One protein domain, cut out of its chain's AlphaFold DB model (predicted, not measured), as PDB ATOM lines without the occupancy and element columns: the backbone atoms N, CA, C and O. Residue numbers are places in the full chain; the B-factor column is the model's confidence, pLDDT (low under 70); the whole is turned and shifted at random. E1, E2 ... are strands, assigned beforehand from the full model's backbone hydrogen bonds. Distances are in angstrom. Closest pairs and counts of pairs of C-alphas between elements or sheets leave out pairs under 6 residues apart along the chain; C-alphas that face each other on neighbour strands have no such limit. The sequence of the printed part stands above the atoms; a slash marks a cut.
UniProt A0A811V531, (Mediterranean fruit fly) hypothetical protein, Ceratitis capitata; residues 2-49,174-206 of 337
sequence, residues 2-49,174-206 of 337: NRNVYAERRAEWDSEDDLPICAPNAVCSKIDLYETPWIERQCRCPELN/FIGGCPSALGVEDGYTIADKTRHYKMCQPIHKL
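AT A GLANCE: This is residues 2 to 49 and 174 to 206 of the 337 residues of the protein "(Mediterranean fruit fly) hypothetical protein" of Ceratitis capitata (UniProt A0A811V531). What is the shape? With little regular structure, it is one small twisted sheet made of two hairpins side by side, E1 with E2 and E3 with E4; residues 2 to 26 loop past its E2 edge, and residues 174 to 188 lie over one face. What makes it up? Of 81 printed residues, 19 are in four strands, E1 to E4 along the chain, with no named helix; the class is all strand, the order E2 E1 E4 E3, all antiparallel. The whole is compact, with radius of gyration of the C-alphas 12.2 A and spans 32 by 28 by 25 A.

HOW THE PARTS SIT: How does the sheet begin? E1, residues 27 to 32, and E2, residues 38 to 41, form a hairpin at 162 degrees; N 30 and O 40 are 2.9 A apart. What follows? E4, residues 195 to 199, is antiparallel to E1 at 158 degrees, with N 31 and O 196 2.8 A apart. E3, residues 189 to 192, forms a hairpin with E4 at 150 degrees, with N 190 and O 197 2.9 A apart.

IN THESE COORDINATES: Where does E1 begin? C-alpha 27 is at (242.829, 260.854, 257.993), and E1 is 13.6 A long. Where does E4 end? C-alpha 199 is at (239.691, 258.218, 255.050), and E4 is 13.1 A long.

THE WHOLE: Where is the cut? Residues 50 to 173 are not printed; C-alphas 49 and 174 are 11.5 A apart. Where is pLDDT under 70? Residues 2 to 14 and 48 to 49.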
ATOM      1  N   ASN A   2     222.400 243.896 272.653       28.80
ATOM      2  CA  ASN A   2     223.599 244.131 271.841       28.80
ATOM      3  C   ASN A   2     224.396 245.248 272.513       28.80
ATOM      4  O   ASN A   2     224.028 246.415 272.409       28.80
ATOM      5  N   ARG A   3     225.442 244.889 273.263       31.97
ATOM      6  CA  ARG A   3     226.454 245.853 273.704       31.97
ATOM      7  C   ARG A   3     227.427 246.030 272.543       31.97
ATOM      8  O   ARG A   3     228.158 245.100 272.225       31.97
ATOM      9  N   ASN A   4     227.412 247.200 271.914       34.31
ATOM     10  CA  ASN A   4     228.516 247.645 271.071       34.31
ATOM     11  C   ASN A   4     229.758 247.738 271.968       34.31
ATOM     12  O   ASN A   4     229.812 248.571 272.869       34.31
ATOM     13  N   VAL A   5     230.708 246.821 271.780       40.19
ATOM     14  CA  VAL A   5     231.984 246.781 272.505       40.19
ATOM     15  C   VAL A   5     232.973 247.656 271.741       40.19
ATOM     16  O   VAL A   5     233.826 247.158 271.017       40.19
ATOM     17  N   TYR A   6     232.821 248.970 271.860       46.00
ATOM     18  CA  TYR A   6     233.855 249.917 271.461       46.00
ATOM     19  C   TYR A   6     234.057 250.869 272.632       46.00
ATOM     20  O   TYR A   6     233.106 251.498 273.095       46.00
ATOM     21  N   ALA A   7     235.284 250.932 273.147       42.88
ATOM     22  CA  ALA A   7     235.682 251.997 274.051       42.88
ATOM     23  C   ALA A   7     235.796 253.275 273.207       42.88
ATOM     24  O   ALA A   7     236.788 253.492 272.511       42.88
ATOM     25  N   GLU A   8     234.718 254.056 273.177       40.75
ATOM     26  CA  GLU A   8     234.670 255.351 272.508       40.75
ATOM     27  C   GLU A   8     235.383 256.395 273.384       40.75
ATOM     28  O   GLU A   8     235.341 256.358 274.615       40.75
ATOM     29  N   ARG A   9     236.158 257.254 272.728       55.78
ATOM     30  CA  ARG A   9     237.221 258.075 273.310       55.78
ATOM     31  C   ARG A   9     236.715 259.237 274.174       55.78
ATOM     32  O   ARG A   9     235.692 259.829 273.861       55.78
ATOM     33  N   ARG A  10     237.574 259.684 275.103       39.91
ATOM     34  CA  ARG A  10     237.844 261.118 275.339       39.91
ATOM     35  C   ARG A  10     239.021 261.536 274.457       39.91
ATOM     36  O   ARG A  10     240.161 261.169 274.752       39.91
ATOM     37  N   ALA A  11     238.765 262.210 273.335       41.84
ATOM     38  CA  ALA A  11     239.798 263.071 272.763       41.84
ATOM     39  C   ALA A  11     239.928 264.298 273.686       41.84
ATOM     40  O   ALA A  11     239.125 264.471 274.592       41.84
ATOM     41  N   GLU A  12     240.908 265.171 273.464       53.22
ATOM     42  CA  GLU A  12     240.919 266.520 274.078       53.22
ATOM     43  C   GLU A  12     239.624 267.312 273.769       53.22
ATOM     44  O   GLU A  12     239.296 268.300 274.413       53.22
ATOM     45  N   TRP A  13     238.867 266.780 272.813       53.88
ATOM     46  CA  TRP A  13     237.506 267.081 272.434       53.88
ATOM     47  C   TRP A  13     236.564 266.003 273.002       53.88
ATOM     48  O   TRP A  13     236.647 264.828 272.626       53.88
ATOM     49  N   ASP A  14     235.692 266.395 273.929       61.84
ATOM     50  CA  ASP A  14     234.754 265.489 274.608       61.84
ATOM     51  C   ASP A  14     233.532 265.140 273.729       61.84
ATOM     52  O   ASP A  14     232.738 264.268 274.090       61.84
ATOM     53  N   SER A  15     233.373 265.788 272.566       74.25
ATOM     54  CA  SER A  15     232.255 265.567 271.643       74.25
ATOM     55  C   SER A  15     232.672 265.551 270.164       74.25
ATOM     56  O   SER A  15     233.745 266.014 269.785       74.25
ATOM     57  N   GLU A  16     231.818 265.012 269.285       80.50
ATOM     58  CA  GLU A  16     232.053 265.055 267.830       80.50
ATOM     59  C   GLU A  16     232.020 266.487 267.268       80.50
ATOM     60  O   GLU A  16     232.673 266.754 266.259       80.50
ATOM     61  N   ASP A  17     231.271 267.401 267.889       80.88
ATOM     62  CA  ASP A  17     231.073 268.769 267.386       80.88
ATOM     63  C   ASP A  17     232.326 269.638 267.522       80.88
ATOM     64  O   ASP A  17     232.574 270.515 266.691       80.88
ATOM     65  N   ASP A  18     233.146 269.309 268.509       83.69
ATOM     66  CA  ASP A  18     234.442 269.909 268.794       83.69
ATOM     67  C   ASP A  18     235.512 269.574 267.738       83.69
ATOM     68  O   ASP A  18     236.521 270.266 267.596       83.69
ATOM     69  N   LEU A  19     235.301 268.507 266.960       86.19
ATOM     70  CA  LEU A  19     236.248 268.098 265.931       86.19
ATOM     71  C   LEU A  19     236.155 269.015 264.698       86.19
ATOM     72  O   LEU A  19     235.045 269.300 264.209       86.19
ATOM     73  N   PRO A  20     237.300 269.403 264.107       89.25
ATOM     74  CA  PRO A  20     237.320 270.195 262.885       89.25
ATOM     75  C   PRO A  20     236.768 269.399 261.698       89.25
ATOM     76  O   PRO A  20     236.654 268.169 261.729       89.25
ATOM     77  N   ILE A  21     236.444 270.099 260.612       90.50
ATOM     78  CA  ILE A  21     236.126 269.453 259.335       90.50
ATOM     79  C   ILE A  21     237.420 268.954 258.690       90.50
ATOM     80  O   ILE A  21     238.417 269.669 258.657       90.50
ATOM     81  N   CYS A  22     237.402 267.729 258.170       92.94
ATOM     82  CA  CYS A  22     238.561 267.135 257.513       92.94
ATOM     83  C   CYS A  22     238.960 267.905 256.249       92.94
ATOM     84  O   CYS A  22     238.128 268.100 255.355       92.94
ATOM     85  N   ALA A  23     240.247 268.229 256.122       92.38
ATOM     86  CA  ALA A  23     240.829 268.651 254.855       92.38
ATOM     87  C   ALA A  23     240.774 267.524 253.797       92.38
ATOM     88  O   ALA A  23     240.574 266.343 254.126       92.38
ATOM     89  N   PRO A  24     240.945 267.850 252.502       93.06
ATOM     90  CA  PRO A  24     241.036 266.847 251.448       93.06
ATOM     91  C   PRO A  24     242.134 265.821 251.743       93.06
ATOM     92  O   PRO A  24     243.263 266.177 252.064       93.06
ATOM     93  N   ASN A  25     241.801 264.534 251.619       95.56
ATOM     94  CA  ASN A  25     242.693 263.413 251.939       95.56
ATOM     95  C   ASN A  25     243.243 263.408 253.378       95.56
ATOM     96  O   ASN A  25     244.257 262.760 253.638       95.56
ATOM     97  N   ALA A  26     242.581 264.078 254.322       95.75
ATOM     98  CA  ALA A  26     242.912 263.928 255.728       95.75
ATOM     99  C   ALA A  26     242.454 262.563 256.265       95.75
ATOM    100  O   ALA A  26     241.390 262.044 255.897       95.75
ATOM    101  N   VAL A  27     243.245 261.998 257.175       96.75
ATOM    102  CA  VAL A  27     242.829 260.854 257.993       96.75
ATOM    103  C   VAL A  27     241.762 261.323 258.978       96.75
ATOM    104  O   VAL A  27     242.028 262.165 259.828       96.75
ATOM    105  N   CYS A  28     240.562 260.752 258.896       95.00
ATOM    106  CA  CYS A  28     239.436 261.127 259.752       95.00
ATOM    107  C   CYS A  28     239.379 260.348 261.070       95.00
ATOM    108  O   CYS A  28     238.848 260.853 262.064       95.00
ATOM    109  N   SER A  29     239.963 259.147 261.096       94.94
ATOM    110  CA  SER A  29     240.129 258.330 262.297       94.94
ATOM    111  C   SER A  29     241.360 257.439 262.231       94.94
ATOM    112  O   SER A  29     241.733 256.957 261.162       94.94
ATOM    113  N   LYS A  30     241.940 257.159 263.397       95.19
ATOM    114  CA  LYS A  30     242.961 256.128 263.592       95.19
ATOM    115  C   LYS A  30     242.364 255.031 264.464       95.19
ATOM    116  O   LYS A  30     241.755 255.325 265.486       95.19
ATOM    117  N   ILE A  31     242.505 253.783 264.052       94.19
ATOM    118  CA  ILE A  31     242.107 252.622 264.847       94.19
ATOM    119  C   ILE A  31     243.380 251.895 265.238       94.19
ATOM    120  O   ILE A  31     244.148 251.501 264.359       94.19
ATOM    121  N   ASP A  32     243.611 251.737 266.534       92.56
ATOM    122  CA  ASP A  32     244.718 250.934 267.042       92.56
ATOM    123  C   ASP A  32     244.220 249.513 267.320       92.56
ATOM    124  O   ASP A  32     243.161 249.323 267.918       92.56
ATOM    125  N   LEU A  33     244.968 248.525 266.836       93.50
ATOM    126  CA  LEU A  33     244.674 247.098 266.956       93.50
ATOM    127  C   LEU A  33     245.765 246.350 267.736       93.50
ATOM    128  O   LEU A  33     245.891 245.134 267.599       93.50
ATOM    129  N   TYR A  34     246.605 247.060 268.494       91.31
ATOM    130  CA  TYR A  34     247.673 246.444 269.276       91.31
ATOM    131  C   TYR A  34     247.146 245.472 270.339       91.31
ATOM    132  O   TYR A  34     247.655 244.357 270.465       91.31
ATOM    133  N   GLU A  35     246.129 245.904 271.080       89.00
ATOM    134  CA  GLU A  35     245.469 245.123 272.123       89.00
ATOM    135  C   GLU A  35     243.947 245.186 271.914       89.00
ATOM    136  O   GLU A  35     243.456 244.757 270.870       89.00
ATOM    137  N   THR A  36     243.190 245.732 272.870       89.38
ATOM    138  CA  THR A  36     241.750 245.945 272.709       89.38
ATOM    139  C   THR A  36     241.535 247.065 271.690       89.38
ATOM    140  O   THR A  36     241.995 248.181 271.939       89.38
ATOM    141  N   PRO A  37     240.849 246.808 270.558       91.56
ATOM    142  CA  PRO A  37     240.676 247.810 269.518       91.56
ATOM    143  C   PRO A  37     240.002 249.082 270.026       91.56
ATOM    144  O   PRO A  37     238.954 249.019 270.672       91.56
ATOM    145  N   TRP A  38     240.561 250.236 269.674       89.69
ATOM    146  CA  TRP A  38     240.003 251.534 270.044       89.69
ATOM    147  C   TRP A  38     240.151 252.550 268.910       89.69
ATOM    148  O   TRP A  38     241.013 252.415 268.037       89.69
ATOM    149  N   ILE A  39     239.267 253.552 268.902       90.88
ATOM    150  CA  ILE A  39     239.169 254.543 267.826       90.88
ATOM    151  C   ILE A  39     239.561 255.925 268.347       90.88
ATOM    152  O   ILE A  39     238.979 256.466 269.284       90.88
ATOM    153  N   GLU A  40     240.529 256.526 267.675       89.69
ATOM    154  CA  GLU A  40     240.872 257.934 267.760       89.69
ATOM    155  C   GLU A  40     240.178 258.695 266.628       89.69
ATOM    156  O   GLU A  40     240.472 258.503 265.447       89.69
ATOM    157  N   ARG A  41     239.252 259.587 266.979       91.25
ATOM    158  CA  ARG A  41     238.657 260.538 266.035       91.25
ATOM    159  C   ARG A  41     239.635 261.694 265.795       91.25
ATOM    160  O   ARG A  41     240.330 262.110 266.720       91.25
ATOM    161  N   GLN A  42     239.744 262.161 264.551       91.56
ATOM    162  CA  GLN A  42     240.646 263.262 264.162       91.56
ATOM    163  C   GLN A  42     239.872 264.461 263.613       91.56
ATOM    164  O   GLN A  42     240.188 265.599 263.934       91.56
ATOM    165  N   CYS A  43     238.846 264.202 262.801       91.31
ATOM    166  CA  CYS A  43     238.009 265.229 262.191       91.31
ATOM    167  C   CYS A  43     236.660 264.640 261.736       91.31
ATOM    168  O   CYS A  43     236.459 263.415 261.683       91.31
ATOM    169  N   ARG A  44     235.718 265.520 261.392       91.69
ATOM    170  CA  ARG A  44     234.428 265.173 260.783       91.69
ATOM    171  C   ARG A  44     234.527 265.237 259.266       91.69
ATOM    172  O   ARG A  44     234.984 266.230 258.700       91.69
ATOM    173  N   CYS A  45     234.062 264.189 258.590       92.62
ATOM    174  CA  CYS A  45     234.024 264.197 257.133       92.62
ATOM    175  C   CYS A  45     232.978 265.209 256.642       92.62
ATOM    176  O   CYS A  45     231.860 265.212 257.173       92.62
ATOM    177  N   PRO A  46     233.305 266.039 255.631       88.81
ATOM    178  CA  PRO A  46     232.357 267.000 255.083       88.81
ATOM    179  C   PRO A  46     231.150 266.272 254.483       88.81
ATOM    180  O   PRO A  46     231.272 265.144 254.000       88.81
ATOM    181  N   GLU A  47     229.986 266.919 254.497       76.88
ATOM    182  CA  GLU A  47     228.700 266.295 254.147       76.88
ATOM    183  C   GLU A  47     228.677 265.687 252.742       76.88
ATOM    184  O   GLU A  47     228.115 264.618 252.550       76.88
ATOM    185  N   LEU A  48     229.391 266.291 251.789       69.94
ATOM    186  CA  LEU A  48     229.541 265.786 250.418       69.94
ATOM    187  C   LEU A  48     230.227 264.410 250.334       69.94
ATOM    188  O   LEU A  48     230.077 263.703 249.341       69.94
ATOM    189  N   ASN A  49     231.003 264.041 251.359       63.59
ATOM    190  CA  ASN A  49     231.725 262.771 251.445       63.59
ATOM    191  C   ASN A  49     231.017 261.739 252.335       63.59
ATOM    192  O   ASN A  49     231.423 260.576 252.353       63.59
ATOM    193  N   PHE A 174     229.613 254.172 260.234       82.56
ATOM    194  CA  PHE A 174     230.185 255.518 260.179       82.56
ATOM    195  C   PHE A 174     229.962 256.268 261.499       82.56
ATOM    196  O   PHE A 174     228.875 256.201 262.066       82.56
ATOM    197  N   ILE A 175     230.968 257.022 261.946       81.25
ATOM    198  CA  ILE A 175     230.915 257.948 263.091       81.25
ATOM    199  C   ILE A 175     231.321 259.330 262.572       81.25
ATOM    200  O   ILE A 175     232.357 259.462 261.919       81.25
ATOM    201  N   GLY A 176     230.472 260.348 262.739       75.88
ATOM    202  CA  GLY A 176     230.729 261.694 262.196       75.88
ATOM    203  C   GLY A 176     230.877 261.754 260.664       75.88
ATOM    204  O   GLY A 176     231.419 262.723 260.124       75.88
ATOM    205  N   GLY A 177     230.418 260.720 259.947       84.56
ATOM    206  CA  GLY A 177     230.629 260.540 258.506       84.56
ATOM    207  C   GLY A 177     231.935 259.835 258.120       84.56
ATOM    208  O   GLY A 177     232.169 259.621 256.935       84.56
ATOM    209  N   CYS A 178     232.774 259.469 259.089       91.50
ATOM    210  CA  CYS A 178     234.015 258.724 258.889       91.50
ATOM    211  C   CYS A 178     233.784 257.215 259.102       91.50
ATOM    212  O   CYS A 178     233.102 256.853 260.064       91.50
ATOM    213  N   PRO A 179     234.332 256.322 258.258       92.56
ATOM    214  CA  PRO A 179     234.211 254.874 258.441       92.56
ATOM    215  C   PRO A 179     234.780 254.400 259.786       92.56
ATOM    216  O   PRO A 179     235.876 254.805 260.171       92.56
ATOM    217  N   SER A 180     234.070 253.504 260.474       91.31
ATOM    218  CA  SER A 180     234.441 253.006 261.811       91.31
ATOM    219  C   SER A 180     234.657 251.492 261.898       91.31
ATOM    220  O   SER A 180     234.973 250.979 262.969       91.31
ATOM    221  N   ALA A 181     234.524 250.763 260.786       91.69
ATOM    222  CA  ALA A 181     234.768 249.322 260.757       91.69
ATOM    223  C   ALA A 181     236.210 248.991 261.191       91.69
ATOM    224  O   ALA A 181     237.152 249.660 260.777       91.69
ATOM    225  N   LEU A 182     236.423 247.928 261.971       92.75
ATOM    226  CA  LEU A 182     237.779 247.557 262.414       92.75
ATOM    227  C   LEU A 182     238.652 246.990 261.282       92.75
ATOM    228  O   LEU A 182     239.874 247.076 261.352       92.75
ATOM    229  N   GLY A 183     238.042 246.409 260.245       92.19
ATOM    230  CA  GLY A 183     238.745 245.792 259.118       92.19
ATOM    231  C   GLY A 183     239.250 246.780 258.059       92.19
ATOM    232  O   GLY A 183     239.081 247.994 258.175       92.19
ATOM    233  N   VAL A 184     239.848 246.225 256.999       93.94
ATOM    234  CA  VAL A 184     240.381 246.966 255.833       93.94
ATOM    235  C   VAL A 184     239.528 246.833 254.564       93.94
ATOM    236  O   VAL A 184     239.798 247.482 253.557       93.94
ATOM    237  N   GLU A 185     238.495 245.992 254.601       92.50
ATOM    238  CA  GLU A 185     237.695 245.595 253.430       92.50
ATOM    239  C   GLU A 185     236.676 246.663 252.982       92.50
ATOM    240  O   GLU A 185     235.994 246.495 251.971       92.50
ATOM    241  N   ASP A 186     236.562 247.773 253.719       90.62
ATOM    242  CA  ASP A 186     235.609 248.855 253.445       90.62
ATOM    243  C   ASP A 186     235.996 249.718 252.227       90.62
ATOM    244  O   ASP A 186     235.145 250.404 251.666       90.62
ATOM    245  N   GLY A 187     237.254 249.663 251.779       93.69
ATOM    246  CA  GLY A 187     237.766 250.486 250.678       93.69
ATOM    247  C   GLY A 187     238.125 251.924 251.073       93.69
ATOM    248  O   GLY A 187     238.461 252.726 250.199       93.69
ATOM    249  N   TYR A 188     238.102 252.239 252.370       95.38
ATOM    250  CA  TYR A 188     238.439 253.546 252.948       95.38
ATOM    251  C   TYR A 188     239.604 253.467 253.951       95.38
ATOM    252  O   TYR A 188     239.891 254.438 254.651       95.38
ATOM    253  N   THR A 189     240.279 252.317 254.027       97.00
ATOM    254  CA  THR A 189     241.266 252.026 255.072       97.00
ATOM    255  C   THR A 189     242.658 251.787 254.519       97.00
ATOM    256  O   THR A 189     242.855 250.918 253.674       97.00
ATOM    257  N   ILE A 190     243.641 252.492 255.075       97.38
ATOM    258  CA  ILE A 190     245.066 252.213 254.883       97.38
ATOM    259  C   ILE A 190     245.589 251.549 256.157       97.38
ATOM    260  O   ILE A 190     245.400 252.081 257.246       97.38
ATOM    261  N   ALA A 191     246.238 250.393 256.038       96.56
ATOM    262  CA  ALA A 191     246.868 249.713 257.167       96.56
ATOM    263  C   ALA A 191     248.379 249.962 257.168       96.56
ATOM    264  O   ALA A 191     249.033 249.778 256.142       96.56
ATOM    265  N   ASP A 192     248.925 250.334 258.325       95.06
ATOM    266  CA  ASP A 192     250.365 250.391 258.570       95.06
ATOM    267  C   ASP A 192     250.655 249.912 259.997       95.06
ATOM    268  O   ASP A 192     250.058 250.377 260.972       95.06
ATOM    269  N   LYS A 193     251.564 248.939 260.122       91.69
ATOM    270  CA  LYS A 193     251.879 248.256 261.388       91.69
ATOM    271  C   LYS A 193     250.616 247.736 262.107       91.69
ATOM    272  O   LYS A 193     249.961 246.833 261.599       91.69
ATOM    273  N   THR A 194     250.312 248.261 263.297       92.94
ATOM    274  CA  THR A 194     249.159 247.895 264.141       92.94
ATOM    275  C   THR A 194     247.994 248.876 264.021       92.94
ATOM    276  O   THR A 194     247.033 248.766 264.776       92.94
ATOM    277  N   ARG A 195     248.078 249.858 263.115       94.94
ATOM    278  CA  ARG A 195     247.089 250.928 262.990       94.94
ATOM    279  C   ARG A 195     246.380 250.878 261.646       94.94
ATOM    280  O   ARG A 195     246.982 250.625 260.601       94.94
ATOM    281  N   HIS A 196     245.091 251.184 261.685       97.25
ATOM    282  CA  HIS A 196     244.278 251.457 260.510       97.25
ATOM    283  C   HIS A 196     243.953 252.949 260.447       97.25
ATOM    284  O   HIS A 196     243.447 253.531 261.404       97.25
ATOM    285  N   TYR A 197     244.220 253.559 259.298       97.50
ATOM    286  CA  TYR A 197     243.974 254.965 259.009       97.50
ATOM    287  C   TYR A 197     242.750 255.059 258.103       97.50
ATOM    288  O   TYR A 197     242.743 254.518 256.993       97.50
ATOM    289  N   LYS A 198     241.698 255.701 258.607       96.75
ATOM    290  CA  LYS A 198     240.404 255.838 257.938       96.75
ATOM    291  C   LYS A 198     240.335 257.150 257.179       96.75
ATOM    292  O   LYS A 198     240.709 258.197 257.704       96.75
ATOM    293  N   MET A 199     239.814 257.084 255.962       95.06
ATOM    294  CA  MET A 199     239.691 258.218 255.050       95.06
ATOM    295  C   MET A 199     238.220 258.547 254.799       95.06
ATOM    296  O   MET A 199     237.374 257.656 254.781       95.06
ATOM    297  N   CYS A 200     237.912 259.815 254.528       94.00
ATOM    298  CA  CYS A 200     236.556 260.216 254.127       94.00
ATOM    299  C   CYS A 200     236.191 259.767 252.705       94.00
ATOM    300  O   CYS A 200     235.017 259.667 252.362       94.00
ATOM    301  N   GLN A 201     237.192 259.531 251.855       91.50
ATOM    302  CA  GLN A 201     237.012 259.134 250.461       91.50
ATOM    303  C   GLN A 201     237.672 257.777 250.185       91.50
ATOM    304  O   GLN A 201     238.616 257.406 250.886       91.50
ATOM    305  N   PRO A 202     237.210 257.035 249.159       93.31
ATOM    306  CA  PRO A 202     237.777 255.733 248.833       93.31
ATOM    307  C   PRO A 202     239.268 255.804 248.485       93.31
ATOM    308  O   PRO A 202     239.686 256.595 247.634       93.31
ATOM    309  N   ILE A 203     240.064 254.905 249.064       95.69
ATOM    310  CA  ILE A 203     241.530 254.924 248.931       95.69
ATOM    311  C   ILE A 203     242.029 254.448 247.564       95.69
ATOM    312  O   ILE A 203     243.182 254.672 247.209       95.69
ATOM    313  N   HIS A 204     241.176 253.804 246.764       93.25
ATOM    314  CA  HIS A 204     241.542 253.327 245.427       93.25
ATOM    315  C   HIS A 204     241.819 254.471 244.436       93.25
ATOM    316  O   HIS A 204     242.376 254.224 243.370       93.25
ATOM    317  N   LYS A 205     241.411 255.706 244.766       93.00
ATOM    318  CA  LYS A 205     241.719 256.913 243.984       93.00
ATOM    319  C   LYS A 205     243.152 257.402 244.200       93.00
ATOM    320  O   LYS A 205     243.664 258.142 243.367       93.00
ATOM    321  N   LEU A 206     243.794 256.997 245.298       96.50
ATOM    322  CA  LEU A 206     245.161 257.396 245.610       96.50
ATOM    323  C   LEU A 206     246.160 256.607 244.747       96.50
ATOM    324  O   LEU A 206     246.036 255.377 244.628       96.50
TER     325      LEU A 206